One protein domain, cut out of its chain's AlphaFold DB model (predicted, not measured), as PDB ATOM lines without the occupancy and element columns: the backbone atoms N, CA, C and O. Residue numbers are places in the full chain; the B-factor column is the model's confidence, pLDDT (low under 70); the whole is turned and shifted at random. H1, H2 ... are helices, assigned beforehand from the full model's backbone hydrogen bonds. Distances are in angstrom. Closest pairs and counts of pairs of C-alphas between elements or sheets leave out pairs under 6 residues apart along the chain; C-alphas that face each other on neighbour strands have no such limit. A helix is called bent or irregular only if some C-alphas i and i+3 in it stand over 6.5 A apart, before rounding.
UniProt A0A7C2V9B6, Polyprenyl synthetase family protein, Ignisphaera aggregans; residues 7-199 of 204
ATOM      1  N   LEU A   7      34.862  13.591 -60.899       88.69
ATOM      2  CA  LEU A   7      36.041  14.420 -61.161       88.69
ATOM      3  C   LEU A   7      35.710  15.909 -61.033       88.69
ATOM      4  O   LEU A   7      36.427  16.624 -60.344       88.69
ATOM      5  N   GLU A   8      34.592  16.361 -61.606       91.75
ATOM      6  CA  GLU A   8      34.102  17.740 -61.444       91.75
ATOM      7  C   GLU A   8      33.868  18.075 -59.965       91.75
ATOM      8  O   GLU A   8      34.236  19.153 -59.490       91.75
ATOM      9  N   TYR A   9      33.319  17.121 -59.208       92.25
ATOM     10  CA  TYR A   9      33.144  17.261 -57.767       92.25
ATOM     11  C   TYR A   9      34.480  17.427 -57.031       92.25
ATOM     12  O   TYR A   9      34.628  18.351 -56.228       92.25
ATOM     13  N   ALA A  10      35.449  16.550 -57.306       92.94
ATOM     14  CA  ALA A  10      36.764  16.579 -56.677       92.94
ATOM     15  C   ALA A  10      37.535  17.867 -57.002       92.94
ATOM     16  O   ALA A  10      38.164  18.444 -56.110       92.94
ATOM     17  N   THR A  11      37.439  18.359 -58.241       92.62
ATOM     18  CA  THR A  11      38.039  19.634 -58.658       92.62
ATOM     19  C   THR A  11      37.458  20.801 -57.867       92.62
ATOM     20  O   THR A  11      38.214  21.548 -57.255       92.62
ATOM     21  N   ARG A  12      36.128  20.905 -57.759       94.75
ATOM     22  CA  ARG A  12      35.479  21.981 -56.989       94.75
ATOM     23  C   ARG A  12      35.883  21.978 -55.511       94.75
ATOM     24  O   ARG A  12      36.054  23.036 -54.910       94.75
ATOM     25  N   ILE A  13      36.012  20.799 -54.897       95.69
ATOM     26  CA  ILE A  13      36.499  20.698 -53.512       95.69
ATOM     27  C   ILE A  13      37.957  21.152 -53.413       95.69
ATOM     28  O   ILE A  13      38.298  21.895 -52.496       95.69
ATOM     29  N   SER A  14      38.795  20.754 -54.370       94.12
ATOM     30  CA  SER A  14      40.201  21.165 -54.428       94.12
ATOM     31  C   SER A  14      40.342  22.682 -54.545       94.12
ATOM     32  O   SER A  14      41.114  23.269 -53.798       94.12
ATOM     33  N   GLU A  15      39.539  23.328 -55.393       95.38
ATOM     34  CA  GLU A  15      39.525  24.790 -55.557       95.38
ATOM     35  C   GLU A  15      39.160  25.517 -54.258       95.38
ATOM     36  O   GLU A  15      39.827  26.477 -53.881       95.38
ATOM     37  N   LYS A  16      38.141  25.043 -53.526       96.94
ATOM     38  CA  LYS A  16      37.764  25.624 -52.224       96.94
ATOM     39  C   LYS A  16      38.878  25.502 -51.186       96.94
ATOM     40  O   LYS A  16      39.083  26.415 -50.386       96.94
ATOM     41  N   VAL A  17      39.568  24.364 -51.176       97.69
ATOM     42  CA  VAL A  17      40.672  24.098 -50.249       97.69
ATOM     43  C   VAL A  17      41.875  24.966 -50.591       97.69
ATOM     44  O   VAL A  17      42.389  25.646 -49.707       97.69
ATOM     45  N   ASP A  18      42.273  25.007 -51.861       95.94
ATOM     46  CA  ASP A  18      43.381  25.837 -52.331       95.94
ATOM     47  C   ASP A  18      43.094  27.325 -52.068       95.94
ATOM     48  O   ASP A  18      43.966  28.033 -51.564       95.94
ATOM     49  N   GLN A  19      41.855  27.784 -52.289       96.88
ATOM     50  CA  GLN A  19      41.436  29.149 -51.964       96.88
ATOM     51  C   GLN A  19      41.642  29.473 -50.477       96.88
ATOM     52  O   GLN A  19      42.295  30.464 -50.155       96.88
ATOM     53  N   LEU A  20      41.152  28.621 -49.565       97.94
ATOM     54  CA  LEU A  20      41.353  28.837 -48.128       97.94
ATOM     55  C   LEU A  20      42.845  28.861 -47.770       97.94
ATOM     56  O   LEU A  20      43.276  29.695 -46.973       97.94
ATOM     57  N   VAL A  21      43.636  27.957 -48.349       98.06
ATOM     58  CA  VAL A  21      45.076  27.887 -48.096       98.06
ATOM     59  C   VAL A  21      45.776  29.175 -48.538       98.06
ATOM     60  O   VAL A  21      46.538  29.738 -47.753       98.06
ATOM     61  N   PHE A  22      45.490  29.689 -49.734       97.00
ATOM     62  CA  PHE A  22      46.084  30.939 -50.221       97.00
ATOM     63  C   PHE A  22      45.615  32.174 -49.440       97.00
ATOM     64  O   PHE A  22      46.391  33.110 -49.250       97.00
ATOM     65  N   ASP A  23      44.388  32.167 -48.919       96.75
ATOM     66  CA  ASP A  23      43.890  33.249 -48.064       96.75
ATOM     67  C   ASP A  23      44.567  33.271 -46.684       96.75
ATOM     68  O   ASP A  23      44.762  34.337 -46.084       96.75
ATOM     69  N   VAL A  24      44.918  32.091 -46.162       97.38
ATOM     70  CA  VAL A  24      45.503  31.920 -44.828       97.38
ATOM     71  C   VAL A  24      47.026  32.081 -44.841       97.38
ATOM     72  O   VAL A  24      47.563  32.745 -43.947       97.38
ATOM     73  N   ILE A  25      47.718  31.482 -45.814       97.62
ATOM     74  CA  ILE A  25      49.184  31.428 -45.890       97.62
ATOM     75  C   ILE A  25      49.714  32.633 -46.666       97.62
ATOM     76  O   ILE A  25      49.801  32.630 -47.891       97.62
ATOM     77  N   ARG A  26      50.088  33.679 -45.929       95.50
ATOM     78  CA  ARG A  26      50.625  34.933 -46.475       95.50
ATOM     79  C   ARG A  26      51.425  35.691 -45.423       95.50
ATOM     80  O   ARG A  26      51.089  35.632 -44.240       95.50
ATOM     81  N   GLY A  27      52.431  36.448 -45.853       94.81
ATOM     82  CA  GLY A  27      53.211  37.313 -44.970       94.81
ATOM     83  C   GLY A  27      54.544  37.746 -45.575       94.81
ATOM     84  O   GLY A  27      54.679  37.835 -46.791       94.81
ATOM     85  N   SER A  28      55.511  38.040 -44.703       95.00
ATOM     86  CA  SER A  28      56.860  38.513 -45.035       95.00
ATOM     87  C   SER A  28      57.920  37.704 -44.262       95.00
ATOM     88  O   SER A  28      57.611  37.288 -43.138       95.00
ATOM     89  N   PRO A  29      59.128  37.464 -44.817       97.75
ATOM     90  CA  PRO A  29      59.602  37.887 -46.146       97.75
ATOM     91  C   PRO A  29      58.997  37.048 -47.294       97.75
ATOM     92  O   PRO A  29      58.710  35.873 -47.066       97.75
ATOM     93  N   PRO A  30      58.777  37.605 -48.506       97.31
ATOM     94  CA  PRO A  30      58.109  36.909 -49.618       97.31
ATOM     95  C   PRO A  30      58.726  35.557 -49.991       97.31
ATOM     96  O   PRO A  30      57.999  34.605 -50.269       97.31
ATOM     97  N   GLU A  31      60.049  35.448 -49.918       98.00
ATOM     98  CA  GLU A  31      60.819  34.255 -50.273       98.00
ATOM     99  C   GLU A  31      60.398  33.036 -49.446       98.00
ATOM    100  O   GLU A  31      60.289  31.930 -49.980       98.00
ATOM    101  N   LEU A  32      60.087  33.241 -48.159       98.44
ATOM    102  CA  LEU A  32      59.570  32.182 -47.295       98.44
ATOM    103  C   LEU A  32      58.223  31.666 -47.808       98.44
ATOM    104  O   LEU A  32      57.989  30.459 -47.836       98.44
ATOM    105  N   TYR A  33      57.330  32.566 -48.219       98.25
ATOM    106  CA  TYR A  33      55.984  32.204 -48.664       98.25
ATOM    107  C   TYR A  33      55.992  31.578 -50.059       98.25
ATOM    108  O   TYR A  33      55.189  30.682 -50.324       98.25
ATOM    109  N   ASP A  34      56.929  31.973 -50.919       98.00
ATOM    110  CA  ASP A  34      57.154  31.305 -52.198       98.00
ATOM    111  C   ASP A  34      57.653  29.870 -52.008       98.00
ATOM    112  O   ASP A  34      57.075  28.957 -52.606       98.00
ATOM    113  N   ALA A  35      58.623  29.649 -51.115       98.12
ATOM    114  CA  ALA A  35      59.091  28.308 -50.760       98.12
ATOM    115  C   ALA A  35      57.980  27.458 -50.107       98.12
ATOM    116  O   ALA A  35      57.753  26.312 -50.496       98.12
ATOM    117  N   THR A  36      57.237  28.043 -49.162       97.94
ATOM    118  CA  THR A  36      56.126  27.411 -48.420       97.94
ATOM    119  C   THR A  36      55.010  26.934 -49.353       97.94
ATOM    120  O   THR A  36      54.482  25.836 -49.195       97.94
ATOM    121  N   LEU A  37      54.636  27.747 -50.346       97.25
ATOM    122  CA  LEU A  37      53.514  27.453 -51.242       97.25
ATOM    123  C   LEU A  37      53.911  26.674 -52.501       97.25
ATOM    124  O   LEU A  37      53.023  26.304 -53.271       97.25
ATOM    125  N   HIS A  38      55.200  26.405 -52.726       97.81
ATOM    126  CA  HIS A  38      55.720  25.822 -53.969       97.81
ATOM    127  C   HIS A  38      54.982  24.544 -54.402       97.81
ATOM    128  O   HIS A  38      54.434  24.469 -55.502       97.81
ATOM    129  N   TYR A  39      54.868  23.556 -53.511       96.25
ATOM    130  CA  TYR A  39      54.183  22.290 -53.815       96.25
ATOM    131  C   TYR A  39      52.661  22.391 -53.866       96.25
ATOM    132  O   TYR A  39      52.011  21.577 -54.527       96.25
ATOM    133  N   ILE A  40      52.080  23.374 -53.182       94.00
ATOM    134  CA  ILE A  40      50.636  23.612 -53.216       94.00
ATOM    135  C   ILE A  40      50.272  24.207 -54.578       94.00
ATOM    136  O   ILE A  40      49.365  23.683 -55.225       94.00
ATOM    137  N   LYS A  41      51.049  25.194 -55.053       93.44
ATOM    138  CA  LYS A  41      50.948  25.808 -56.391       93.44
ATOM    139  C   LYS A  41      51.200  24.804 -57.524       93.44
ATOM    140  O   LYS A  41      50.553  24.892 -58.560       93.44
ATOM    141  N   ALA A  42      52.083  23.822 -57.322       91.00
ATOM    142  CA  ALA A  42      52.314  22.735 -58.281       91.00
ATOM    143  C   ALA A  42      51.122  21.758 -58.419       91.00
ATOM    144  O   ALA A  42      51.135  20.877 -59.280       91.00
ATOM    145  N   GLY A  43      50.087  21.898 -57.584       86.44
ATOM    146  CA  GLY A  43      48.882  21.075 -57.625       86.44
ATOM    147  C   GLY A  43      49.080  19.675 -57.044       86.44
ATOM    148  O   GLY A  43      50.072  19.370 -56.382       86.44
ATOM    149  N   GLY A  44      48.092  18.806 -57.247       82.31
ATOM    150  CA  GLY A  44      48.089  17.433 -56.748       82.31
ATOM    151  C   GLY A  44      46.707  16.795 -56.865       82.31
ATOM    152  O   GLY A  44      45.740  17.444 -57.242       82.31
ATOM    153  N   LYS A  45      46.596  15.509 -56.513       79.88
ATOM    154  CA  LYS A  45      45.316  14.775 -56.590       79.88
ATOM    155  C   LYS A  45      44.306  15.173 -55.501       79.88
ATOM    156  O   LYS A  45      43.162  14.745 -55.579       79.88
ATOM    157  N   ARG A  46      44.752  15.893 -54.456       87.62
ATOM    158  CA  ARG A  46      43.952  16.359 -53.301       87.62
ATOM    159  C   ARG A  46      43.020  15.287 -52.700       87.62
ATOM    160  O   ARG A  46      41.916  15.566 -52.244       87.62
ATOM    161  N   LEU A  47      43.492  14.037 -52.658       93.31
ATOM    162  CA  LEU A  47      42.703  12.893 -52.182       93.31
ATOM    163  C   LEU A  47      42.349  13.002 -50.694       93.31
ATOM    164  O   LEU A  47      41.236  12.666 -50.304       93.31
ATOM    165  N   ARG A  48      43.281  13.487 -49.866       96.50
ATOM    166  CA  ARG A  48      43.071  13.664 -48.422       96.50
ATOM    167  C   ARG A  48      42.026  14.747 -48.121       96.50
ATOM    168  O   ARG A  48      41.061  14.424 -47.431       96.50
ATOM    169  N   PRO A  49      42.110  15.954 -48.722       97.50
ATOM    170  CA  PRO A  49      41.023  16.931 -48.679       97.50
ATOM    171  C   PRO A  49      39.658  16.369 -49.064       97.50
ATOM    172  O   PRO A  49      38.668  16.590 -48.364       97.50
ATOM    173  N   LEU A  50      39.606  15.606 -50.159       97.50
ATOM    174  CA  LEU A  50      38.367  15.001 -50.630       97.50
ATOM    175  C   LEU A  50      37.792  14.016 -49.605       97.50
ATOM    176  O   LEU A  50      36.592  14.049 -49.342       97.50
ATOM    177  N   ILE A  51      38.635  13.182 -48.990       97.88
ATOM    178  CA  ILE A  51      38.226  12.253 -47.928       97.88
ATOM    179  C   ILE A  51      37.666  13.010 -46.724       97.88
ATOM    180  O   ILE A  51      36.600  12.640 -46.238       97.88
ATOM    181  N   THR A  52      38.314  14.088 -46.276       98.44
ATOM    182  CA  THR A  52      37.815  14.909 -45.162       98.44
ATOM    183  C   THR A  52      36.427  15.475 -45.446       98.44
ATOM    184  O   THR A  52      35.525  15.368 -44.613       98.44
ATOM    185  N   VAL A  53      36.213  16.021 -46.645       98.19
ATOM    186  CA  VAL A  53      34.910  16.572 -47.038       98.19
ATOM    187  C   VAL A  53      33.846  15.481 -47.157       98.19
ATOM    188  O   VAL A  53      32.736  15.642 -46.649       98.19
ATOM    189  N   LEU A  54      34.165  14.350 -47.791       97.19
ATOM    190  CA  LEU A  54      33.228  13.234 -47.929       97.19
ATOM    191  C   LEU A  54      32.859  12.625 -46.571       97.19
ATOM    192  O   LEU A  54      31.688  12.328 -46.344       97.19
ATOM    193  N   ALA A  55      33.818  12.492 -45.654       97.38
ATOM    194  CA  ALA A  55      33.574  11.989 -44.306       97.38
ATOM    195  C   ALA A  55      32.634  12.913 -43.514       97.38
ATOM    196  O   ALA A  55      31.706  12.438 -42.860       97.38
ATOM    197  N   SER A  56      32.800  14.232 -43.656       97.12
ATOM    198  CA  SER A  56      31.871  15.207 -43.080       97.12
ATOM    199  C   SER A  56      30.449  15.035 -43.614       97.12
ATOM    200  O   SER A  56      29.500  14.955 -42.834       97.12
ATOM    201  N   ARG A  57      30.296  14.865 -44.935       95.69
ATOM    202  CA  ARG A  57      28.990  14.608 -45.561       95.69
ATOM    203  C   ARG A  57      28.341  13.321 -45.063       95.69
ATOM    204  O   ARG A  57      27.149  13.320 -44.771       95.69
ATOM    205  N   ILE A  58      29.111  12.239 -44.946       94.81
ATOM    206  CA  ILE A  58      28.629  10.952 -44.414       94.81
ATOM    207  C   ILE A  58      28.146  11.110 -42.965       94.81
ATOM    208  O   ILE A  58      27.142  10.516 -42.576       94.81
ATOM    209  N   ALA A  59      28.813  11.952 -42.176       94.44
ATOM    210  CA  ALA A  59      28.418  12.254 -40.806       94.44
ATOM    211  C   ALA A  59      27.198  13.192 -40.687       94.44
ATOM    212  O   ALA A  59      26.727  13.411 -39.572       94.44
ATOM    213  N   GLY A  60      26.652  13.699 -41.800       93.19
ATOM    214  CA  GLY A  60      25.518  14.632 -41.831       93.19
ATOM    215  C   GLY A  60      25.916  16.113 -41.840       93.19
ATOM    216  O   GLY A  60      25.052  16.979 -41.728       93.19
ATOM    217  N   GLY A  61      27.211  16.409 -41.972       94.00
ATOM    218  CA  GLY A  61      27.757  17.755 -42.109       94.00
ATOM    219  C   GLY A  61      27.667  18.311 -43.533       94.00
ATOM    220  O   GLY A  61      27.467  17.576 -44.503       94.00
ATOM    221  N   SER A  62      27.840  19.628 -43.670       94.50
ATOM    222  CA  SER A  62      28.017  20.258 -44.982       94.50
ATOM    223  C   SER A  62      29.470  20.154 -45.454       94.50
ATOM    224  O   SER A  62      30.380  19.821 -44.704       94.50
ATOM    225  N   GLU A  63      29.713  20.451 -46.725       95.94
ATOM    226  CA  GLU A  63      31.080  20.470 -47.254       95.94
ATOM    227  C   GLU A  63      31.895  21.624 -46.682       95.94
ATOM    228  O   GLU A  63      33.072  21.461 -46.372       95.94
ATOM    229  N   ASP A  64      31.256  22.785 -46.532       96.44
ATOM    230  CA  ASP A  64      31.924  24.033 -46.173       96.44
ATOM    231  C   ASP A  64      32.509  23.986 -44.758       96.44
ATOM    232  O   ASP A  64      33.601  24.502 -44.530       96.44
ATOM    233  N   ILE A  65      31.852  23.283 -43.827       96.94
ATOM    234  CA  ILE A  65      32.373  23.098 -42.465       96.94
ATOM    235  C   ILE A  65      33.634  22.224 -42.418       96.94
ATOM    236  O   ILE A  65      34.387  22.292 -41.451       96.94
ATOM    237  N   ALA A  66      33.879  21.412 -43.451       97.94
ATOM    238  CA  ALA A  66      35.029  20.519 -43.533       97.94
ATOM    239  C   ALA A  66      36.219  21.138 -44.277       97.94
ATOM    240  O   ALA A  66      37.331  20.628 -44.148       97.94
ATOM    241  N   ILE A  67      36.020  22.232 -45.027       98.50
ATOM    242  CA  ILE A  67      37.087  22.893 -45.800       98.50
ATOM    243  C   ILE A  67      38.277  23.311 -44.916       98.50
ATOM    244  O   ILE A  67      39.406  23.014 -45.310       98.50
ATOM    245  N   PRO A  68      38.095  23.898 -43.713       98.62
ATOM    246  CA  PRO A  68      39.217  24.192 -42.816       98.62
ATOM    247  C   PRO A  68      40.036  22.960 -42.415       98.62
ATOM    248  O   PRO A  68      41.265  23.011 -42.414       98.62
ATOM    249  N   GLY A  69      39.368  21.841 -42.121       98.50
ATOM    250  CA  GLY A  69      40.032  20.576 -41.802       98.50
ATOM    251  C   GLY A  69      40.742  19.962 -43.005       98.50
ATOM    252  O   GLY A  69      41.879  19.513 -42.891       98.50
ATOM    253  N   ALA A  70      40.111  20.005 -44.177       98.56
ATOM    254  CA  ALA A  70      40.686  19.526 -45.429       98.56
ATOM    255  C   ALA A  70      41.957  20.310 -45.807       98.56
ATOM    256  O   ALA A  70      42.965  19.710 -46.183       98.56
ATOM    257  N   ALA A  71      41.935  21.637 -45.645       98.56
ATOM    258  CA  ALA A  71      43.101  22.497 -45.825       98.56
ATOM    259  C   ALA A  71      44.209  22.183 -44.817       98.56
ATOM    260  O   ALA A  71      45.358  22.013 -45.216       98.56
ATOM    261  N   ALA A  72      43.872  22.035 -43.532       98.69
ATOM    262  CA  ALA A  72      44.842  21.690 -42.494       98.69
ATOM    263  C   ALA A  72      45.593  20.388 -42.806       98.69
ATOM    264  O   ALA A  72      46.815  20.332 -42.686       98.69
ATOM    265  N   VAL A  73      44.874  19.364 -43.266       98.38
ATOM    266  CA  VAL A  73      45.448  18.068 -43.641       98.38
ATOM    267  C   VAL A  73      46.354  18.164 -44.874       98.38
ATOM    268  O   VAL A  73      47.421  17.553 -44.885       98.38
ATOM    269  N   GLU A  74      45.971  18.910 -45.916       98.19
ATOM    270  CA  GLU A  74      46.823  19.085 -47.108       98.19
ATOM    271  C   GLU A  74      48.079  19.904 -46.800       98.19
ATOM    272  O   GLU A  74      49.162  19.590 -47.298       98.19
ATOM    273  N   VAL A  75      47.946  20.932 -45.961       98.44
ATOM    274  CA  VAL A  75      49.069  21.753 -45.495       98.44
ATOM    275  C   VAL A  75      50.023  20.910 -44.651       98.44
ATOM    276  O   VAL A  75      51.224  20.924 -44.918       98.44
ATOM    277  N   LEU A  76      49.502  20.100 -43.722       98.31
ATOM    278  CA  LEU A  76      50.307  19.157 -42.944       98.31
ATOM    279  C   LEU A  76      51.002  18.136 -43.855       98.31
ATOM    280  O   LEU A  76      52.197  17.909 -43.717       98.31
ATOM    281  N   HIS A  77      50.291  17.558 -44.826       97.88
ATOM    282  CA  HIS A  77      50.903  16.644 -45.791       97.88
ATOM    283  C   HIS A  77      52.020  17.322 -46.591       97.88
ATOM    284  O   HIS A  77      53.060  16.723 -46.835       97.88
ATOM    285  N   THR A  78      51.820  18.568 -47.011       97.75
ATOM    286  CA  THR A  78      52.836  19.299 -47.773       97.75
ATOM    287  C   THR A  78      54.074  19.574 -46.924       97.75
ATOM    288  O   THR A  78      55.183  19.434 -47.433       97.75
ATOM    289  N   PHE A  79      53.896  19.891 -45.639       97.81
ATOM    290  CA  PHE A  79      54.994  19.997 -44.678       97.81
ATOM    291  C   PHE A  79      55.862  18.732 -44.684       97.81
ATOM    292  O   PHE A  79      57.071  18.838 -44.893       97.81
ATOM    293  N   THR A  80      55.251  17.549 -44.533       97.19
ATOM    294  CA  THR A  80      56.017  16.294 -44.471       97.19
ATOM    295  C   THR A  80      56.795  16.071 -45.762       97.19
ATOM    296  O   THR A  80      57.957  15.708 -45.708       97.19
ATOM    297  N   LEU A  81      56.206  16.379 -46.924       97.44
ATOM    298  CA  LEU A  81      56.884  16.241 -48.215       97.44
ATOM    299  C   LEU A  81      58.136  17.119 -48.334       97.44
ATOM    300  O   LEU A  81      59.144  16.651 -48.851       97.44
ATOM    301  N   ILE A  82      58.077  18.378 -47.883       98.25
ATOM    302  CA  ILE A  82      59.237  19.284 -47.946       98.25
ATOM    303  C   ILE A  82      60.394  18.733 -47.110       98.25
ATOM    304  O   ILE A  82      61.538  18.771 -47.561       98.25
ATOM    305  N   HIS A  83      60.111  18.236 -45.905       98.31
ATOM    306  CA  HIS A  83      61.138  17.672 -45.026       98.31
ATOM    307  C   HIS A  83      61.633  16.307 -45.524       98.31
ATOM    308  O   HIS A  83      62.842  16.088 -45.556       98.31
ATOM    309  N   ASP A  84      60.737  15.439 -46.002       96.88
ATOM    310  CA  ASP A  84      61.082  14.148 -46.611       96.88
ATOM    311  C   ASP A  84      62.041  14.336 -47.793       96.88
ATOM    312  O   ASP A  84      63.057  13.656 -47.867       96.88
ATOM    313  N   ASP A  85      61.804  15.325 -48.663       98.12
ATOM    314  CA  ASP A  85      62.697  15.616 -49.794       98.12
ATOM    315  C   ASP A  85      64.139  15.915 -49.368       98.12
ATOM    316  O   ASP A  85      65.081  15.598 -50.096       98.12
ATOM    317  N   ILE A  86      64.329  16.554 -48.211       97.94
ATOM    318  CA  ILE A  86      65.661  16.840 -47.664       97.94
ATOM    319  C   ILE A  86      66.305  15.545 -47.160       97.94
ATOM    320  O   ILE A  86      67.480  15.299 -47.438       97.94
ATOM    321  N   ILE A  87      65.539  14.734 -46.427       96.75
ATOM    322  CA  ILE A  87      65.992  13.467 -45.838       96.75
ATOM    323  C   ILE A  87      66.389  12.481 -46.945       96.75
ATOM    324  O   ILE A  87      67.496  11.934 -46.917       96.75
ATOM    325  N   ASP A  88      65.531  12.336 -47.952       96.12
ATOM    326  CA  ASP A  88      65.679  11.390 -49.062       96.12
ATOM    327  C   ASP A  88      66.595  11.926 -50.176       96.12
ATOM    328  O   ASP A  88      67.044  11.173 -51.042       96.12
ATOM    329  N   LYS A  89      66.946  13.220 -50.125       97.00
ATOM    330  CA  LYS A  89      67.758  13.941 -51.126       97.00
ATOM    331  C   LYS A  89      67.125  13.943 -52.521       97.00
ATOM    332  O   LYS A  89      67.827  13.935 -53.538       97.00
ATOM    333  N   ASP A  90      65.799  13.987 -52.566       97.62
ATOM    334  CA  ASP A  90      65.029  14.016 -53.802       97.62
ATOM    335  C   ASP A  90      65.219  15.340 -54.552       97.62
ATOM    336  O   ASP A  90      65.170  16.433 -53.990       97.62
ATOM    337  N   VAL A  91      65.398  15.269 -55.870       97.50
ATOM    338  CA  VAL A  91      65.633  16.462 -56.705       97.50
ATOM    339  C   VAL A  91      64.374  16.990 -57.397       97.50
ATOM    340  O   VAL A  91      64.342  18.155 -57.798       97.50
ATOM    341  N   TYR A  92      63.325  16.167 -57.508       96.62
ATOM    342  CA  TYR A  92      62.040  16.534 -58.106       96.62
ATOM    343  C   TYR A  92      60.862  15.992 -57.297       96.62
ATOM    344  O   TYR A  92      60.875  14.848 -56.855       96.62
ATOM    345  N   ARG A  93      59.786  16.779 -57.216       95.62
ATOM    346  CA  ARG A  93      58.492  16.363 -56.672       95.62
ATOM    347  C   ARG A  93      57.367  16.918 -57.531       95.62
ATOM    348  O   ARG A  93      57.381  18.084 -57.901       95.62
ATOM    349  N   ARG A  94      56.383  16.080 -57.879       90.12
ATOM    350  CA  ARG A  94      55.226  16.470 -58.722       90.12
ATOM    351  C   ARG A  94      55.626  17.148 -60.051       90.12
ATOM    352  O   ARG A  94      54.927  18.023 -60.538       90.12
ATOM    353  N   GLY A  95      56.755  16.740 -60.635       92.25
ATOM    354  CA  GLY A  95      57.262  17.300 -61.894       92.25
ATOM    355  C   GLY A  95      57.949  18.667 -61.771       92.25
ATOM    356  O   GLY A  95      58.390  19.194 -62.788       92.25
ATOM    357  N   VAL A  96      58.083  19.224 -60.562       95.88
ATOM    358  CA  VAL A  96      58.829  20.465 -60.294       95.88
ATOM    359  C   VAL A  96      60.064  20.187 -59.423       95.88
ATOM    360  O   VAL A  96      60.082  19.180 -58.711       95.88
ATOM    361  N   PRO A  97      61.119  21.025 -59.465       98.12
ATOM    362  CA  PRO A  97      62.265  20.881 -58.567       98.12
ATOM    363  C   PRO A  97      61.846  20.965 -57.096       98.12
ATOM    364  O   PRO A  97      60.911  21.698 -56.762       98.12
ATOM    365  N   THR A  98      62.533  20.233 -56.220       98.44
ATOM    366  CA  THR A  98      62.230  20.252 -54.782       98.44
ATOM    367  C   THR A  98      62.591  21.587 -54.129       98.44
ATOM    368  O   THR A  98      63.450  22.328 -54.615       98.44
ATOM    369  N   VAL A  99      61.935  21.920 -53.010       98.38
ATOM    370  CA  VAL A  99      62.109  23.225 -52.337       98.38
ATOM    371  C   VAL A  99      63.575  23.470 -51.969       98.38
ATOM    372  O   VAL A  99      64.116  24.533 -52.268       98.38
ATOM    373  N   HIS A 100      64.264  22.468 -51.419       98.44
ATOM    374  CA  HIS A 100      65.667  22.617 -51.027       98.44
ATOM    375  C   HIS A 100      66.624  22.787 -52.219       98.44
ATOM    376  O   HIS A 100      67.733  23.289 -52.050       98.44
ATOM    377  N   ARG A 101      66.215  22.399 -53.435       98.19
ATOM    378  CA  ARG A 101      66.995  22.621 -54.662       98.19
ATOM    379  C   ARG A 101      66.877  24.044 -55.185       98.19
ATOM    380  O   ARG A 101      67.817  24.519 -55.815       98.19
ATOM    381  N   LEU A 102      65.745  24.698 -54.945       98.25
ATOM    382  CA  LEU A 102      65.480  26.061 -55.403       98.25
ATOM    383  C   LEU A 102      65.902  27.113 -54.372       98.25
ATOM    384  O   LEU A 102      66.483  28.125 -54.747       98.25
ATOM    385  N   TRP A 103      65.645  26.856 -53.087       98.50
ATOM    386  CA  TRP A 103      65.867  27.821 -52.005       98.50
ATOM    387  C   TRP A 103      66.917  27.386 -50.972       98.50
ATOM    388  O   TRP A 103      67.195  28.126 -50.032       98.50
ATOM    389  N   GLY A 104      67.532  26.214 -51.141       98.44
ATOM    390  CA  GLY A 104      68.493  25.666 -50.182       98.44
ATOM    391  C   GLY A 104      67.834  24.928 -49.012       98.44
ATOM    392  O   GLY A 104      66.630  25.032 -48.774       98.44
ATOM    393  N   ILE A 105      68.643  24.152 -48.286       98.56
ATOM    394  CA  ILE A 105      68.181  23.298 -47.179       98.56
ATOM    395  C   ILE A 105      67.587  24.144 -46.048       98.56
ATOM    396  O   ILE A 105      66.479  23.858 -45.607       98.56
ATOM    397  N   ASP A 106      68.269  25.216 -45.639       98.62
ATOM    398  CA  ASP A 106      67.840  26.060 -44.516       98.62
ATOM    399  C   ASP A 106      66.450  26.664 -44.755       98.62
ATOM    400  O   ASP A 106      65.568  26.571 -43.902       98.62
ATOM    401  N   MET A 107      66.213  27.217 -45.950       98.62
ATOM    402  CA  MET A 107      64.905  27.770 -46.303       98.62
ATOM    403  C   MET A 107      63.835  26.681 -46.399       98.62
ATOM    404  O   MET A 107      62.694  26.913 -46.010       98.62
ATOM    405  N   ALA A 108      64.179  25.489 -46.893       98.56
ATOM    406  CA  ALA A 108      63.241  24.375 -46.971       98.56
ATOM    407  C   ALA A 108      62.816  23.872 -45.580       98.56
ATOM    408  O   ALA A 108      61.634  23.597 -45.375       98.56
ATOM    409  N   ILE A 109      63.738  23.826 -44.611       98.75
ATOM    410  CA  ILE A 109      63.414  23.509 -43.212       98.75
ATOM    411  C   ILE A 109      62.411  24.532 -42.670       98.75
ATOM    412  O   ILE A 109      61.322  24.144 -42.242       98.75
ATOM    413  N   ILE A 110      62.729  25.827 -42.792       98.62
ATOM    414  CA  ILE A 110      61.882  26.924 -42.296       98.62
ATOM    415  C   ILE A 110      60.514  26.933 -43.000       98.62
ATOM    416  O   ILE A 110      59.489  27.160 -42.357       98.62
ATOM    417  N   ALA A 111      60.463  26.665 -44.307       98.62
ATOM    418  CA  ALA A 111      59.216  26.558 -45.066       98.62
ATOM    419  C   ALA A 111      58.345  25.389 -44.572       98.62
ATOM    420  O   ALA A 111      57.131  25.545 -44.424       98.62
ATOM    421  N   GLY A 112      58.953  24.241 -44.262       98.50
ATOM    422  CA  GLY A 112      58.250  23.119 -43.646       98.50
ATOM    423  C   GLY A 112      57.702  23.463 -42.258       98.50
ATOM    424  O   GLY A 112      56.509  23.277 -42.018       98.50
ATOM    425  N   ASP A 113      58.513  24.056 -41.378       98.56
ATOM    426  CA  ASP A 113      58.073  24.491 -40.039       98.56
ATOM    427  C   ASP A 113      56.930  25.513 -40.121       98.56
ATOM    428  O   ASP A 113      55.965  25.484 -39.350       98.56
ATOM    429  N   THR A 114      57.002  26.387 -41.124       98.62
ATOM    430  CA  THR A 114      55.960  27.363 -41.434       98.62
ATOM    431  C   THR A 114      54.657  26.660 -41.816       98.62
ATOM    432  O   THR A 114      53.615  26.956 -41.227       98.62
ATOM    433  N   LEU A 115      54.689  25.688 -42.737       98.56
ATOM    434  CA  LEU A 115      53.512  24.877 -43.080       98.56
ATOM    435  C   LEU A 115      52.960  24.123 -41.865       98.56
ATOM    436  O   LEU A 115      51.744  24.093 -41.683       98.56
ATOM    437  N   HIS A 116      53.820  23.573 -41.007       98.38
ATOM    438  CA  HIS A 116      53.385  22.881 -39.796       98.38
ATOM    439  C   HIS A 116      52.536  23.803 -38.900       98.38
ATOM    440  O   HIS A 116      51.428  23.432 -38.513       98.38
ATOM    441  N   ALA A 117      52.969  25.045 -38.659       98.44
ATOM    442  CA  ALA A 117      52.165  26.030 -37.929       98.44
ATOM    443  C   ALA A 117      50.875  26.422 -38.681       98.44
ATOM    444  O   ALA A 117      49.796  26.553 -38.087       98.44
ATOM    445  N   TYR A 118      50.958  26.586 -40.004       98.62
ATOM    446  CA  TYR A 118      49.812  26.956 -40.832       98.62
ATOM    447  C   TYR A 118      48.746  25.862 -40.936       98.62
ATOM    448  O   TYR A 118      47.581  26.207 -41.137       98.62
ATOM    449  N   ALA A 119      49.082  24.585 -40.732       98.56
ATOM    450  CA  ALA A 119      48.098  23.505 -40.667       98.56
ATOM    451  C   ALA A 119      47.063  23.774 -39.560       98.56
ATOM    452  O   ALA A 119      45.856  23.792 -39.815       98.56
ATOM    453  N   TYR A 120      47.526  24.115 -38.353       98.38
ATOM    454  CA  TYR A 120      46.649  24.491 -37.239       98.38
ATOM    455  C   TYR A 120      45.889  25.785 -37.520       98.38
ATOM    456  O   TYR A 120      44.693  25.873 -37.248       98.38
ATOM    457  N   LYS A 121      46.546  26.784 -38.119       98.31
ATOM    458  CA  LYS A 121      45.893  28.054 -38.473       98.31
ATOM    459  C   LYS A 121      44.774  27.869 -39.507       98.31
ATOM    460  O   LYS A 121      43.746  28.544 -39.415       98.31
ATOM    461  N   CYS A 122      44.936  26.944 -40.454       98.44
ATOM    462  CA  CYS A 122      43.871  26.552 -41.376       98.44
ATOM    463  C   CYS A 122      42.699  25.947 -40.606       98.44
ATOM    464  O   CYS A 122      41.577  26.427 -40.751       98.44
ATOM    465  N   LEU A 123      42.954  24.982 -39.717       97.69
ATOM    466  CA  LEU A 123      41.901  24.347 -38.922       97.69
ATOM    467  C   LEU A 123      41.153  25.354 -38.033       97.69
ATOM    468  O   LEU A 123      39.924  25.330 -37.980       97.69
ATOM    469  N   LEU A 124      41.867  26.296 -37.410       97.75
ATOM    470  CA  LEU A 124      41.296  27.375 -36.596       97.75
ATOM    471  C   LEU A 124      40.408  28.342 -37.394       97.75
ATOM    472  O   LEU A 124      39.585  29.039 -36.803       97.75
ATOM    473  N   SER A 125      40.484  28.354 -38.730       97.56
ATOM    474  CA  SER A 125      39.527  29.107 -39.558       97.56
ATOM    475  C   SER A 125      38.088  28.597 -39.407       97.56
ATOM    476  O   SER A 125      37.154  29.343 -39.692       97.56
ATOM    477  N   SER A 126      37.896  27.394 -38.852       96.69
ATOM    478  CA  SER A 126      36.606  26.868 -38.383       96.69
ATOM    479  C   SER A 126      35.888  27.790 -37.390       96.69
ATOM    480  O   SER A 126      34.660  27.835 -37.387       96.69
ATOM    481  N   LEU A 127      36.627  28.567 -36.585       96.81
ATOM    482  CA  LEU A 127      36.045  29.542 -35.653       96.81
ATOM    483  C   LEU A 127      35.242  30.619 -36.392       96.81
ATOM    484  O   LEU A 127      34.185  31.040 -35.931       96.81
ATOM    485  N   LYS A 128      35.699  31.025 -37.585       95.56
ATOM    486  CA  LYS A 128      34.997  32.013 -38.423       95.56
ATOM    487  C   LYS A 128      33.679  31.478 -38.987       95.56
ATOM    488  O   LYS A 128      32.835  32.270 -39.386       95.56
ATOM    489  N   LEU A 129      33.511  30.154 -39.019       94.94
ATOM    490  CA  LEU A 129      32.276  29.489 -39.434       94.94
ATOM    491  C   LEU A 129      31.285  29.308 -38.271       94.94
ATOM    492  O   LEU A 129      30.213  28.747 -38.478       94.94
ATOM    493  N   GLY A 130      31.635  29.744 -37.054       95.56
ATOM    494  CA  GLY A 130      30.788  29.582 -35.870       95.56
ATOM    495  C   GLY A 130      30.642  28.129 -35.414       95.56
ATOM    496  O   GLY A 130      29.650  27.785 -34.773       95.56
ATOM    497  N   LEU A 131      31.596  27.257 -35.764       95.75
ATOM    498  CA  LEU A 131      31.584  25.875 -35.297       95.75
ATOM    499  C   LEU A 131      31.813  25.816 -33.776       95.75
ATOM    500  O   LEU A 131      32.640  26.575 -33.266       95.75
ATOM    501  N   PRO A 132      31.139  24.901 -33.052       96.25
ATOM    502  CA  PRO A 132      31.372  24.719 -31.624       96.25
ATOM    503  C   PRO A 132      32.844  24.421 -31.324       96.25
ATOM    504  O   PRO A 132      33.436  23.534 -31.947       96.25
ATOM    505  N   GLU A 133      33.412  25.117 -30.338       96.88
ATOM    506  CA  GLU A 133      34.830  24.998 -29.966       96.88
ATOM    507  C   GLU A 133      35.233  23.559 -29.634       96.88
ATOM    508  O   GLU A 133      36.315  23.125 -30.012       96.88
ATOM    509  N   GLU A 134      34.335  22.780 -29.021       96.44
ATOM    510  CA  GLU A 134      34.564  21.365 -28.712       96.44
ATOM    511  C   GLU A 134      34.901  20.536 -29.965       96.44
ATOM    512  O   GLU A 134      35.804  19.698 -29.939       96.44
ATOM    513  N   ARG A 135      34.225  20.792 -31.094       96.00
ATOM    514  CA  ARG A 135      34.492  20.083 -32.359       96.00
ATOM    515  C   ARG A 135      35.848  20.473 -32.930       96.00
ATOM    516  O   ARG A 135      36.575  19.626 -33.439       96.00
ATOM    517  N   ILE A 136      36.194  21.754 -32.831       97.62
ATOM    518  CA  ILE A 136      37.484  22.270 -33.295       97.62
ATOM    519  C   ILE A 136      38.606  21.678 -32.440       97.62
ATOM    520  O   ILE A 136      39.595  21.202 -32.990       97.62
ATOM    521  N   LEU A 137      38.432  21.630 -31.117       97.50
ATOM    522  CA  LEU A 137      39.391  21.037 -30.188       97.50
ATOM    523  C   LEU A 137      39.624  19.552 -30.485       97.50
ATOM    524  O   LEU A 137      40.774  19.131 -30.594       97.50
ATOM    525  N   LYS A 138      38.560  18.772 -30.699       97.19
ATOM    526  CA  LYS A 138      38.669  17.360 -31.100       97.19
ATOM    527  C   LYS A 138      39.382  17.193 -32.447       97.19
ATOM    528  O   LYS A 138      40.236  16.323 -32.598       97.19
ATOM    529  N   ALA A 139      39.105  18.057 -33.425       97.88
ATOM    530  CA  ALA A 139      39.824  18.042 -34.697       97.88
ATOM    531  C   ALA A 139      41.319  18.380 -34.524       97.88
ATOM    532  O   ALA A 139      42.163  17.755 -35.166       97.88
ATOM    533  N   VAL A 140      41.659  19.319 -33.631       98.12
ATOM    534  CA  VAL A 140      43.051  19.637 -33.274       98.12
ATOM    535  C   VAL A 140      43.725  18.429 -32.628       98.12
ATOM    536  O   VAL A 140      44.844  18.115 -33.013       98.12
ATOM    537  N   GLN A 141      43.052  17.714 -31.720       97.88
ATOM    538  CA  GLN A 141      43.577  16.488 -31.102       97.88
ATOM    539  C   GLN A 141      43.901  15.406 -32.142       97.88
ATOM    540  O   GLN A 141      44.959  14.784 -32.078       97.88
ATOM    541  N   HIS A 142      43.035  15.205 -33.141       97.88
ATOM    542  CA  HIS A 142      43.342  14.292 -34.247       97.88
ATOM    543  C   HIS A 142      44.543  14.764 -35.074       97.88
ATOM    544  O   HIS A 142      45.392  13.948 -35.437       97.88
ATOM    545  N   LEU A 143      44.631  16.068 -35.365       98.31
ATOM    546  CA  LEU A 143      45.723  16.636 -36.156       98.31
ATOM    547  C   LEU A 143      47.075  16.541 -35.425       98.31
ATOM    548  O   LEU A 143      48.081  16.182 -36.036       98.31
ATOM    549  N   THR A 144      47.116  16.807 -34.118       98.38
ATOM    550  CA  THR A 144      48.346  16.677 -33.321       98.38
ATOM    551  C   THR A 144      48.768  15.217 -33.190       98.38
ATOM    552  O   THR A 144      49.927  14.895 -33.452       98.38
ATOM    553  N   GLN A 145      47.834  14.317 -32.864       98.38
ATOM    554  CA  GLN A 145      48.138  12.893 -32.713       98.38
ATOM    555  C   GLN A 145      48.663  12.286 -34.016       98.38
ATOM    556  O   GLN A 145      49.638  11.531 -34.003       98.38
ATOM    557  N   VAL A 146      48.060  12.630 -35.159       98.38
ATOM    558  CA  VAL A 146      48.539  12.116 -36.444       98.38
ATOM    559  C   VAL A 146      49.893  12.702 -36.828       98.38
ATOM    560  O   VAL A 146      50.703  11.992 -37.409       98.38
ATOM    561  N   THR A 147      50.182  13.949 -36.455       98.31
ATOM    562  CA  THR A 147      51.502  14.552 -36.689       98.31
ATOM    563  C   THR A 147      52.598  13.788 -35.944       98.31
ATOM    564  O   THR A 147      53.619  13.454 -36.541       98.31
ATOM    565  N   ILE A 148      52.359  13.434 -34.674       98.56
ATOM    566  CA  ILE A 148      53.272  12.590 -33.882       98.56
ATOM    567  C   ILE A 148      53.434  11.218 -34.544       98.56
ATOM    568  O   ILE A 148      54.552  10.767 -34.777       98.56
ATOM    569  N   THR A 149      52.319  10.593 -34.921       98.50
ATOM    570  CA  THR A 149      52.308   9.259 -35.544       98.50
ATOM    571  C   THR A 149      53.100   9.238 -36.857       98.50
ATOM    572  O   THR A 149      53.863   8.309 -37.107       98.50
ATOM    573  N   ILE A 150      52.968  10.270 -37.696       98.19
ATOM    574  CA  ILE A 150      53.740  10.389 -38.940       98.19
ATOM    575  C   ILE A 150      55.230  10.546 -38.636       98.19
ATOM    576  O   ILE A 150      56.037   9.895 -39.292       98.19
ATOM    577  N   ALA A 151      55.600  11.365 -37.648       97.75
ATOM    578  CA  ALA A 151      56.999  11.541 -37.259       97.75
ATOM    579  C   ALA A 151      57.622  10.225 -36.762       97.75
ATOM    580  O   ALA A 151      58.738   9.885 -37.155       97.75
ATOM    581  N   GLU A 152      56.885   9.443 -35.969       98.19
ATOM    582  CA  GLU A 152      57.290   8.090 -35.571       98.19
ATOM    583  C   GLU A 152      57.447   7.162 -36.782       98.19
ATOM    584  O   GLU A 152      58.428   6.426 -36.864       98.19
ATOM    585  N   GLY A 153      56.514   7.216 -37.738       97.88
ATOM    586  CA  GLY A 153      56.586   6.451 -38.984       97.88
ATOM    587  C   GLY A 153      57.793   6.825 -39.844       97.88
ATOM    588  O   GLY A 153      58.479   5.942 -40.351       97.88
ATOM    589  N   GLN A 154      58.096   8.118 -39.963       97.31
ATOM    590  CA  GLN A 154      59.262   8.613 -40.695       97.31
ATOM    591  C   GLN A 154      60.570   8.199 -40.010       97.31
ATOM    592  O   GLN A 154      61.492   7.729 -40.671       97.31
ATOM    593  N   ALA A 155      60.645   8.291 -38.680       96.69
ATOM    594  CA  ALA A 155      61.800   7.805 -37.927       96.69
ATOM    595  C   ALA A 155      61.969   6.282 -38.060       96.69
ATOM    596  O   ALA A 155      63.088   5.796 -38.226       96.69
ATOM    597  N   ALA A 156      60.869   5.524 -38.016       96.25
ATOM    598  CA  ALA A 156      60.893   4.083 -38.231       96.25
ATOM    599  C   ALA A 156      61.430   3.738 -39.626       96.25
ATOM    600  O   ALA A 156      62.305   2.882 -39.721       96.25
ATOM    601  N   ASP A 157      60.981   4.436 -40.671       96.12
ATOM    602  CA  ASP A 157      61.469   4.261 -42.044       96.12
ATOM    603  C   ASP A 157      62.978   4.524 -42.156       96.12
ATOM    604  O   ASP A 157      63.716   3.697 -42.685       96.12
ATOM    605  N   MET A 158      63.477   5.605 -41.548       94.81
ATOM    606  CA  MET A 158      64.913   5.921 -41.530       94.81
ATOM    607  C   MET A 158      65.761   4.858 -40.810       94.81
ATOM    608  O   MET A 158      66.908   4.612 -41.188       94.81
ATOM    609  N   LEU A 159      65.228   4.249 -39.748       94.38
ATOM    610  CA  LEU A 159      65.950   3.277 -38.919       94.38
ATOM    611  C   LEU A 159      65.839   1.840 -39.443       94.38
ATOM    612  O   LEU A 159      66.701   1.012 -39.134       94.38
ATOM    613  N   LEU A 160      64.794   1.527 -40.213       93.12
ATOM    614  CA  LEU A 160      64.488   0.174 -40.675       93.12
ATOM    615  C   LEU A 160      65.637  -0.466 -41.481       93.12
ATOM    616  O   LEU A 160      65.976  -1.610 -41.166       93.12
ATOM    617  N   PRO A 161      66.319   0.228 -42.421       90.81
ATOM    618  CA  PRO A 161      67.425  -0.351 -43.189       90.81
ATOM    619  C   PRO A 161      68.618  -0.799 -42.336       90.81
ATOM    620  O   PRO A 161      69.353  -1.702 -42.728       90.81
ATOM    621  N   ALA A 162      68.824  -0.181 -41.168       90.06
ATOM    622  CA  ALA A 162      69.925  -0.510 -40.266       90.06
ATOM    623  C   ALA A 162      69.604  -1.682 -39.317       90.06
ATOM    624  O   ALA A 162      70.493  -2.172 -38.611       90.06
ATOM    625  N   ARG A 163      68.349  -2.151 -39.265       90.00
ATOM    626  CA  ARG A 163      67.953  -3.263 -38.392       90.00
ATOM    627  C   ARG A 163      68.416  -4.600 -38.968       90.00
ATOM    628  O   ARG A 163      68.010  -5.001 -40.050       90.00
ATOM    629  N   GLN A 164      69.182  -5.357 -38.180       84.88
ATOM    630  CA  GLN A 164      69.708  -6.670 -38.593       84.88
ATOM    631  C   GLN A 164      68.623  -7.731 -38.858       84.88
ATOM    632  O   GLN A 164      68.870  -8.686 -39.590       84.88
ATOM    633  N   LYS A 165      67.444  -7.603 -38.237       90.75
ATOM    634  CA  LYS A 165      66.324  -8.551 -38.350       90.75
ATOM    635  C   LYS A 165      64.990  -7.811 -38.473       90.75
ATOM    636  O   LYS A 165      64.129  -7.954 -37.611       90.75
ATOM    637  N   ALA A 166      64.849  -6.977 -39.501       91.81
ATOM    638  CA  ALA A 166      63.561  -6.365 -39.817       91.81
ATOM    639  C   ALA A 166      62.531  -7.441 -40.206       91.81
ATOM    640  O   ALA A 166      62.840  -8.368 -40.959       91.81
ATOM    641  N   THR A 167      61.317  -7.317 -39.683       95.06
ATOM    642  CA  THR A 167      60.189  -8.217 -39.961       95.06
ATOM    643  C   THR A 167      59.178  -7.567 -40.908       95.06
ATOM    644  O   THR A 167      59.216  -6.362 -41.154       95.06
ATOM    645  N   ILE A 168      58.248  -8.365 -41.444       95.31
ATOM    646  CA  ILE A 168      57.109  -7.831 -42.209       95.31
ATOM    647  C   ILE A 168      56.250  -6.931 -41.311       95.31
ATOM    648  O   ILE A 168      55.801  -5.883 -41.765       95.31
ATOM    649  N   ASP A 169      56.079  -7.296 -40.042       96.25
ATOM    650  CA  ASP A 169      55.297  -6.511 -39.085       96.25
ATOM    651  C   ASP A 169      55.923  -5.131 -38.834       96.25
ATOM    652  O   ASP A 169      55.203  -4.137 -38.799       96.25
ATOM    653  N   ASP A 170      57.259  -5.037 -38.768       95.31
ATOM    654  CA  ASP A 170      57.959  -3.745 -38.681       95.31
ATOM    655  C   ASP A 170      57.666  -2.853 -39.896       95.31
ATOM    656  O   ASP A 170      57.438  -1.650 -39.759       95.31
ATOM    657  N   TYR A 171      57.665  -3.438 -41.098       95.19
ATOM    658  CA  TYR A 171      57.337  -2.711 -42.322       95.19
ATOM    659  C   TYR A 171      55.869  -2.264 -42.336       95.19
ATOM    660  O   TYR A 171      55.583  -1.119 -42.692       95.19
ATOM    661  N   LEU A 172      54.942  -3.138 -41.927       97.19
ATOM    662  CA  LEU A 172      53.511  -2.832 -41.861       97.19
ATOM    663  C   LEU A 172      53.204  -1.722 -40.848       97.19
ATOM    664  O   LEU A 172      52.419  -0.826 -41.166       97.19
ATOM    665  N   ASP A 173      53.836  -1.733 -39.672       96.06
ATOM    666  CA  ASP A 173      53.723  -0.650 -38.684       96.06
ATOM    667  C   ASP A 173      54.242   0.677 -39.259       96.06
ATOM    668  O   ASP A 173      53.542   1.694 -39.220       96.06
ATOM    669  N   MET A 174      55.421   0.655 -39.891       96.94
ATOM    670  CA  MET A 174      56.022   1.838 -40.510       96.94
ATOM    671  C   MET A 174      55.099   2.469 -41.560       96.94
ATOM    672  O   MET A 174      54.781   3.658 -41.458       96.94
ATOM    673  N   ILE A 175      54.608   1.701 -42.542       96.81
ATOM    674  CA  ILE A 175      53.753   2.265 -43.604       96.81
ATOM    675  C   ILE A 175      52.395   2.724 -43.063       96.81
ATOM    676  O   ILE A 175      51.827   3.707 -43.559       96.81
ATOM    677  N   SER A 176      51.887   2.047 -42.028       97.62
ATOM    678  CA  SER A 176      50.638   2.424 -41.364       97.62
ATOM    679  C   SER A 176      50.776   3.798 -40.716       97.62
ATOM    680  O   SER A 176      49.902   4.648 -40.886       97.62
ATOM    681  N   LYS A 177      51.911   4.065 -40.068       97.75
ATOM    682  CA  LYS A 177      52.219   5.355 -39.441       97.75
ATOM    683  C   LYS A 177      52.563   6.453 -40.450       97.75
ATOM    684  O   LYS A 177      51.949   7.518 -40.425       97.75
ATOM    685  N   LYS A 178      53.490   6.191 -41.378       94.19
ATOM    686  CA  LYS A 178      53.994   7.180 -42.353       94.19
ATOM    687  C   LYS A 178      52.924   7.617 -43.358       94.19
ATOM    688  O   LYS A 178      52.888   8.777 -43.759       94.19
ATOM    689  N   THR A 179      52.044   6.701 -43.778       92.50
ATOM    690  CA  THR A 179      51.082   6.968 -44.863       92.50
ATOM    691  C   THR A 179      49.623   6.831 -44.443       92.50
ATOM    692  O   THR A 179      48.835   7.751 -44.695       92.50
ATOM    693  N   ALA A 180      49.231   5.696 -43.854       96.88
ATOM    694  CA  ALA A 180      47.816   5.391 -43.620       96.88
ATOM    695  C   ALA A 180      47.193   6.274 -42.525       96.88
ATOM    696  O   ALA A 180      46.051   6.717 -42.672       96.88
ATOM    697  N   ALA A 181      47.958   6.604 -41.482       97.75
ATOM    698  CA  ALA A 181      47.499   7.397 -40.347       97.75
ATOM    699  C   ALA A 181      46.909   8.747 -40.781       97.75
ATOM    700  O   ALA A 181      45.837   9.131 -40.312       97.75
ATOM    701  N   LEU A 182      47.533   9.436 -41.746       97.88
ATOM    702  CA  LEU A 182      47.012  10.715 -42.236       97.88
ATOM    703  C   LEU A 182      45.696  10.567 -42.999       97.88
ATOM    704  O   LEU A 182      44.845  11.447 -42.906       97.88
ATOM    705  N   PHE A 183      45.484   9.464 -43.721       98.19
ATOM    706  CA  PHE A 183      44.189   9.185 -44.349       98.19
ATOM    707  C   PHE A 183      43.094   8.922 -43.310       98.19
ATOM    708  O   PHE A 183      41.999   9.470 -43.437       98.19
ATOM    709  N   ALA A 184      43.400   8.151 -42.263       97.69
ATOM    710  CA  ALA A 184      42.470   7.908 -41.163       97.69
ATOM    711  C   ALA A 184      42.106   9.217 -40.440       97.69
ATOM    712  O   ALA A 184      40.927   9.532 -40.277       97.69
ATOM    713  N   ALA A 185      43.106  10.038 -40.109       97.88
ATOM    714  CA  ALA A 185      42.884  11.349 -39.506       97.88
ATOM    715  C   ALA A 185      42.104  12.296 -40.429       97.88
ATOM    716  O   ALA A 185      41.249  13.036 -39.951       97.88
ATOM    717  N   SER A 186      42.331  12.238 -41.749       98.31
ATOM    718  CA  SER A 186      41.555  13.014 -42.731       98.31
ATOM    719  C   SER A 186      40.059  12.740 -42.585       98.31
ATOM    720  O   SER A 186      39.266  13.682 -42.538       98.31
ATOM    721  N   ALA A 187      39.676  11.463 -42.494       97.94
ATOM    722  CA  ALA A 187      38.286  11.061 -42.322       97.94
ATOM    723  C   ALA A 187      37.745  11.468 -40.942       97.94
ATOM    724  O   ALA A 187      36.696  12.113 -40.869       97.94
ATOM    725  N   ALA A 188      38.480  11.167 -39.866       97.50
ATOM    726  CA  ALA A 188      38.075  11.483 -38.495       97.50
ATOM    727  C   ALA A 188      37.838  12.988 -38.287       97.50
ATOM    728  O   ALA A 188      36.799  13.383 -37.762       97.50
ATOM    729  N   ILE A 189      38.738  13.845 -38.786       98.19
ATOM    730  CA  ILE A 189      38.585  15.307 -38.729       98.19
ATOM    731  C   ILE A 189      37.283  15.748 -39.414       98.19
ATOM    732  O   ILE A 189      36.551  16.573 -38.869       98.19
ATOM    733  N   GLY A 190      36.953  15.176 -40.576       97.81
ATOM    734  CA  GLY A 190      35.706  15.479 -41.282       97.81
ATOM    735  C   GLY A 190      34.456  15.135 -40.467       97.81
ATOM    736  O   GLY A 190      33.535  15.952 -40.370       97.81
ATOM    737  N   VAL A 191      34.440  13.949 -39.851       97.25
ATOM    738  CA  VAL A 191      33.336  13.470 -39.000       97.25
ATOM    739  C   VAL A 191      33.178  14.339 -37.752       97.25
ATOM    740  O   VAL A 191      32.067  14.774 -37.439       97.25
ATOM    741  N   VAL A 192      34.276  14.643 -37.064       96.88
ATOM    742  CA  VAL A 192      34.263  15.442 -35.833       96.88
ATOM    743  C   VAL A 192      33.767  16.865 -36.093       96.88
ATOM    744  O   VAL A 192      32.921  17.365 -35.349       96.88
ATOM    745  N   LEU A 193      34.217  17.513 -37.173       97.19
ATOM    746  CA  LEU A 193      33.738  18.853 -37.537       97.19
ATOM    747  C   LEU A 193      32.232  18.853 -37.863       97.19
ATOM    748  O   LEU A 193      31.513  19.785 -37.488       97.19
ATOM    749  N   ALA A 194      31.720  17.771 -38.462       96.44
ATOM    750  CA  ALA A 194      30.283  17.568 -38.668       96.44
ATOM    751  C   ALA A 194      29.489  17.362 -37.369       96.44
ATOM    752  O   ALA A 194      28.269  17.530 -37.368       96.44
ATOM    753  N   GLY A 195      30.156  17.067 -36.250       93.00
ATOM    754  CA  GLY A 195      29.509  16.703 -34.991       93.00
ATOM    755  C   GLY A 195      29.116  15.230 -34.916       93.00
ATOM    756  O   GLY A 195      28.232  14.888 -34.134       93.00
ATOM    757  N   GLY A 196      29.732  14.370 -35.730       86.06
ATOM    758  CA  GLY A 196      29.620  12.926 -35.555       86.06
ATOM    759  C   GLY A 196      30.295  12.481 -34.255       86.06
ATOM    760  O   GLY A 196      31.353  12.997 -33.899       86.06
ATOM    761  N   GLY A 197      29.664  11.543 -33.545       74.12
ATOM    762  CA  GLY A 197      30.230  10.925 -32.343       74.12
ATOM    763  C   GLY A 197      31.407   9.992 -32.646       74.12
ATOM    764  O   GLY A 197      31.615   9.601 -33.797       74.12
ATOM    765  N   GLU A 198      32.152   9.621 -31.603       63.22
ATOM    766  CA  GLU A 198      33.350   8.768 -31.688       63.22
ATOM    767  C   GLU A 198      33.069   7.399 -32.326       63.22
ATOM    768  O   GLU A 198      33.893   6.922 -33.106       63.22
ATOM    769  N   ASP A 199      31.860   6.857 -32.142       61.03
ATOM    770  CA  ASP A 199      31.367   5.617 -32.766       61.03
ATOM    771  C   ASP A 199      31.437   5.629 -34.307       61.03
ATOM    772  O   ASP A 199      31.385   4.588 -34.956       61.03
TER     773      ASP A 199
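AT A GLANCE: This is residues 7 to 199 of the 204 residues of the protein "Polyprenyl synthetase family protein" of Ignisphaera aggregans (UniProt A0A7C2V9B6). The longest helix by residues, H5, runs side by side with H4, which passes through the middle of the domain; with H3, H6 and the arm H7b they form a bundle of five, up and down, each running against the one before it in the chain. H1 and H2 cross one side of this bundle, H1 over H4 and H2 over H5, while H6 and the arm H7a run out past the other helices, where residues 161 to 169 stick out free. The printed part has 193 residues, with seven named helices, H1 to H7 in order, and no named strand; the class is all helix. It is compact, with a radius of gyration of the C-alphas of 16.8 A, and spans 48 by 43 by 31 A.

IN THESE COORDINATES: H5, residues 99 to 129, is 33.1 A long from first to last C-alpha and has a kink of 108 degrees near residue 106; it is irregular, with C-alphas 102 and 105 9.1 A apart. H4, residues 64 to 88, is 36.2 A long and only just irregular: C-alphas 65 and 68 are 6.9 A apart. H6, residues 133 to 162, is 44.6 A long and only just irregular, with C-alphas 158 and 161 7.0 A apart. H7, residues 168 to 194, was assigned as one helix by its hydrogen bonds but is bent, with C-alphas 178 and 181 6.8 A apart; its arms are H7a, residues 168 to 178, and H7b, residues 181 to 194, 20.1 A long. H7b ends at C-alpha 194, (30.283, 17.568, -38.668). H3, residues 47 to 58, is 16.2 A long. H1, residues 7 to 24, begins at C-alpha 7, (36.041, 14.420, -61.161), and is 25.7 A long. H2, residues 30 to 41, is 14.8 A long and irregular, with C-alphas 36 and 39 7.7 A apart.

HOW THE PARTS SIT: H5 and H4 form a helical hairpin and touch at a shallow tilt of 17 degrees, opposite ways; their closest C-alphas, of Ala 119 and Ala 72, are 4.2 A apart. H5 touches H6 with residues 120 to 127 alone, closest at the C-alphas of Ser 126 and Ile 136, 6.9 A. H6 and H7b run opposite ways at a shallow tilt of 2 degrees, and the C-alphas of Ala 139 and Ile 189, their closest, are 5.0 A apart. H7a touches H6 at a steep tilt of 43 degrees, closest at Lys 178 and Gly 153, C-alphas 4.3 A apart. H3 touches H7b the same way at 36 degrees, only just a steep tilt, with the C-alphas of Ser 56 and Gly 190 closest at 4.2 A. H1 touches H4 with residues 16 to 21 alone, about perpendicular at 79 degrees, closest at the C-alphas of Val 17 and Ala 71, 5.3 A. H2 touches H5 about perpendicular at 76 degrees, closest at the C-alphas of Thr 36 and Ala 111, 4.6 A. H3 and H5 are apart. Every O i to N i+4 pair is within hydrogen-bond range in H1, H3, H7a and H7b; the counts are 6 of 8 in H2, 18 of 21 in H4, 19 of 27 in H5 and 24 of 26 in H6.

THE WHOLE: The two C-alphas farthest apart, of Gly 130 and Gln 164, are 53.3 A apart. The printed part has no cut and no long link; the link from H4 to H5, 10 residues, is short, and in it residues 92 to 93 pair antiparallel with residues 96 to 97. The other links are tight. Mean pLDDT of the printed part is 95.9, and residues 198 to 199 are under 70.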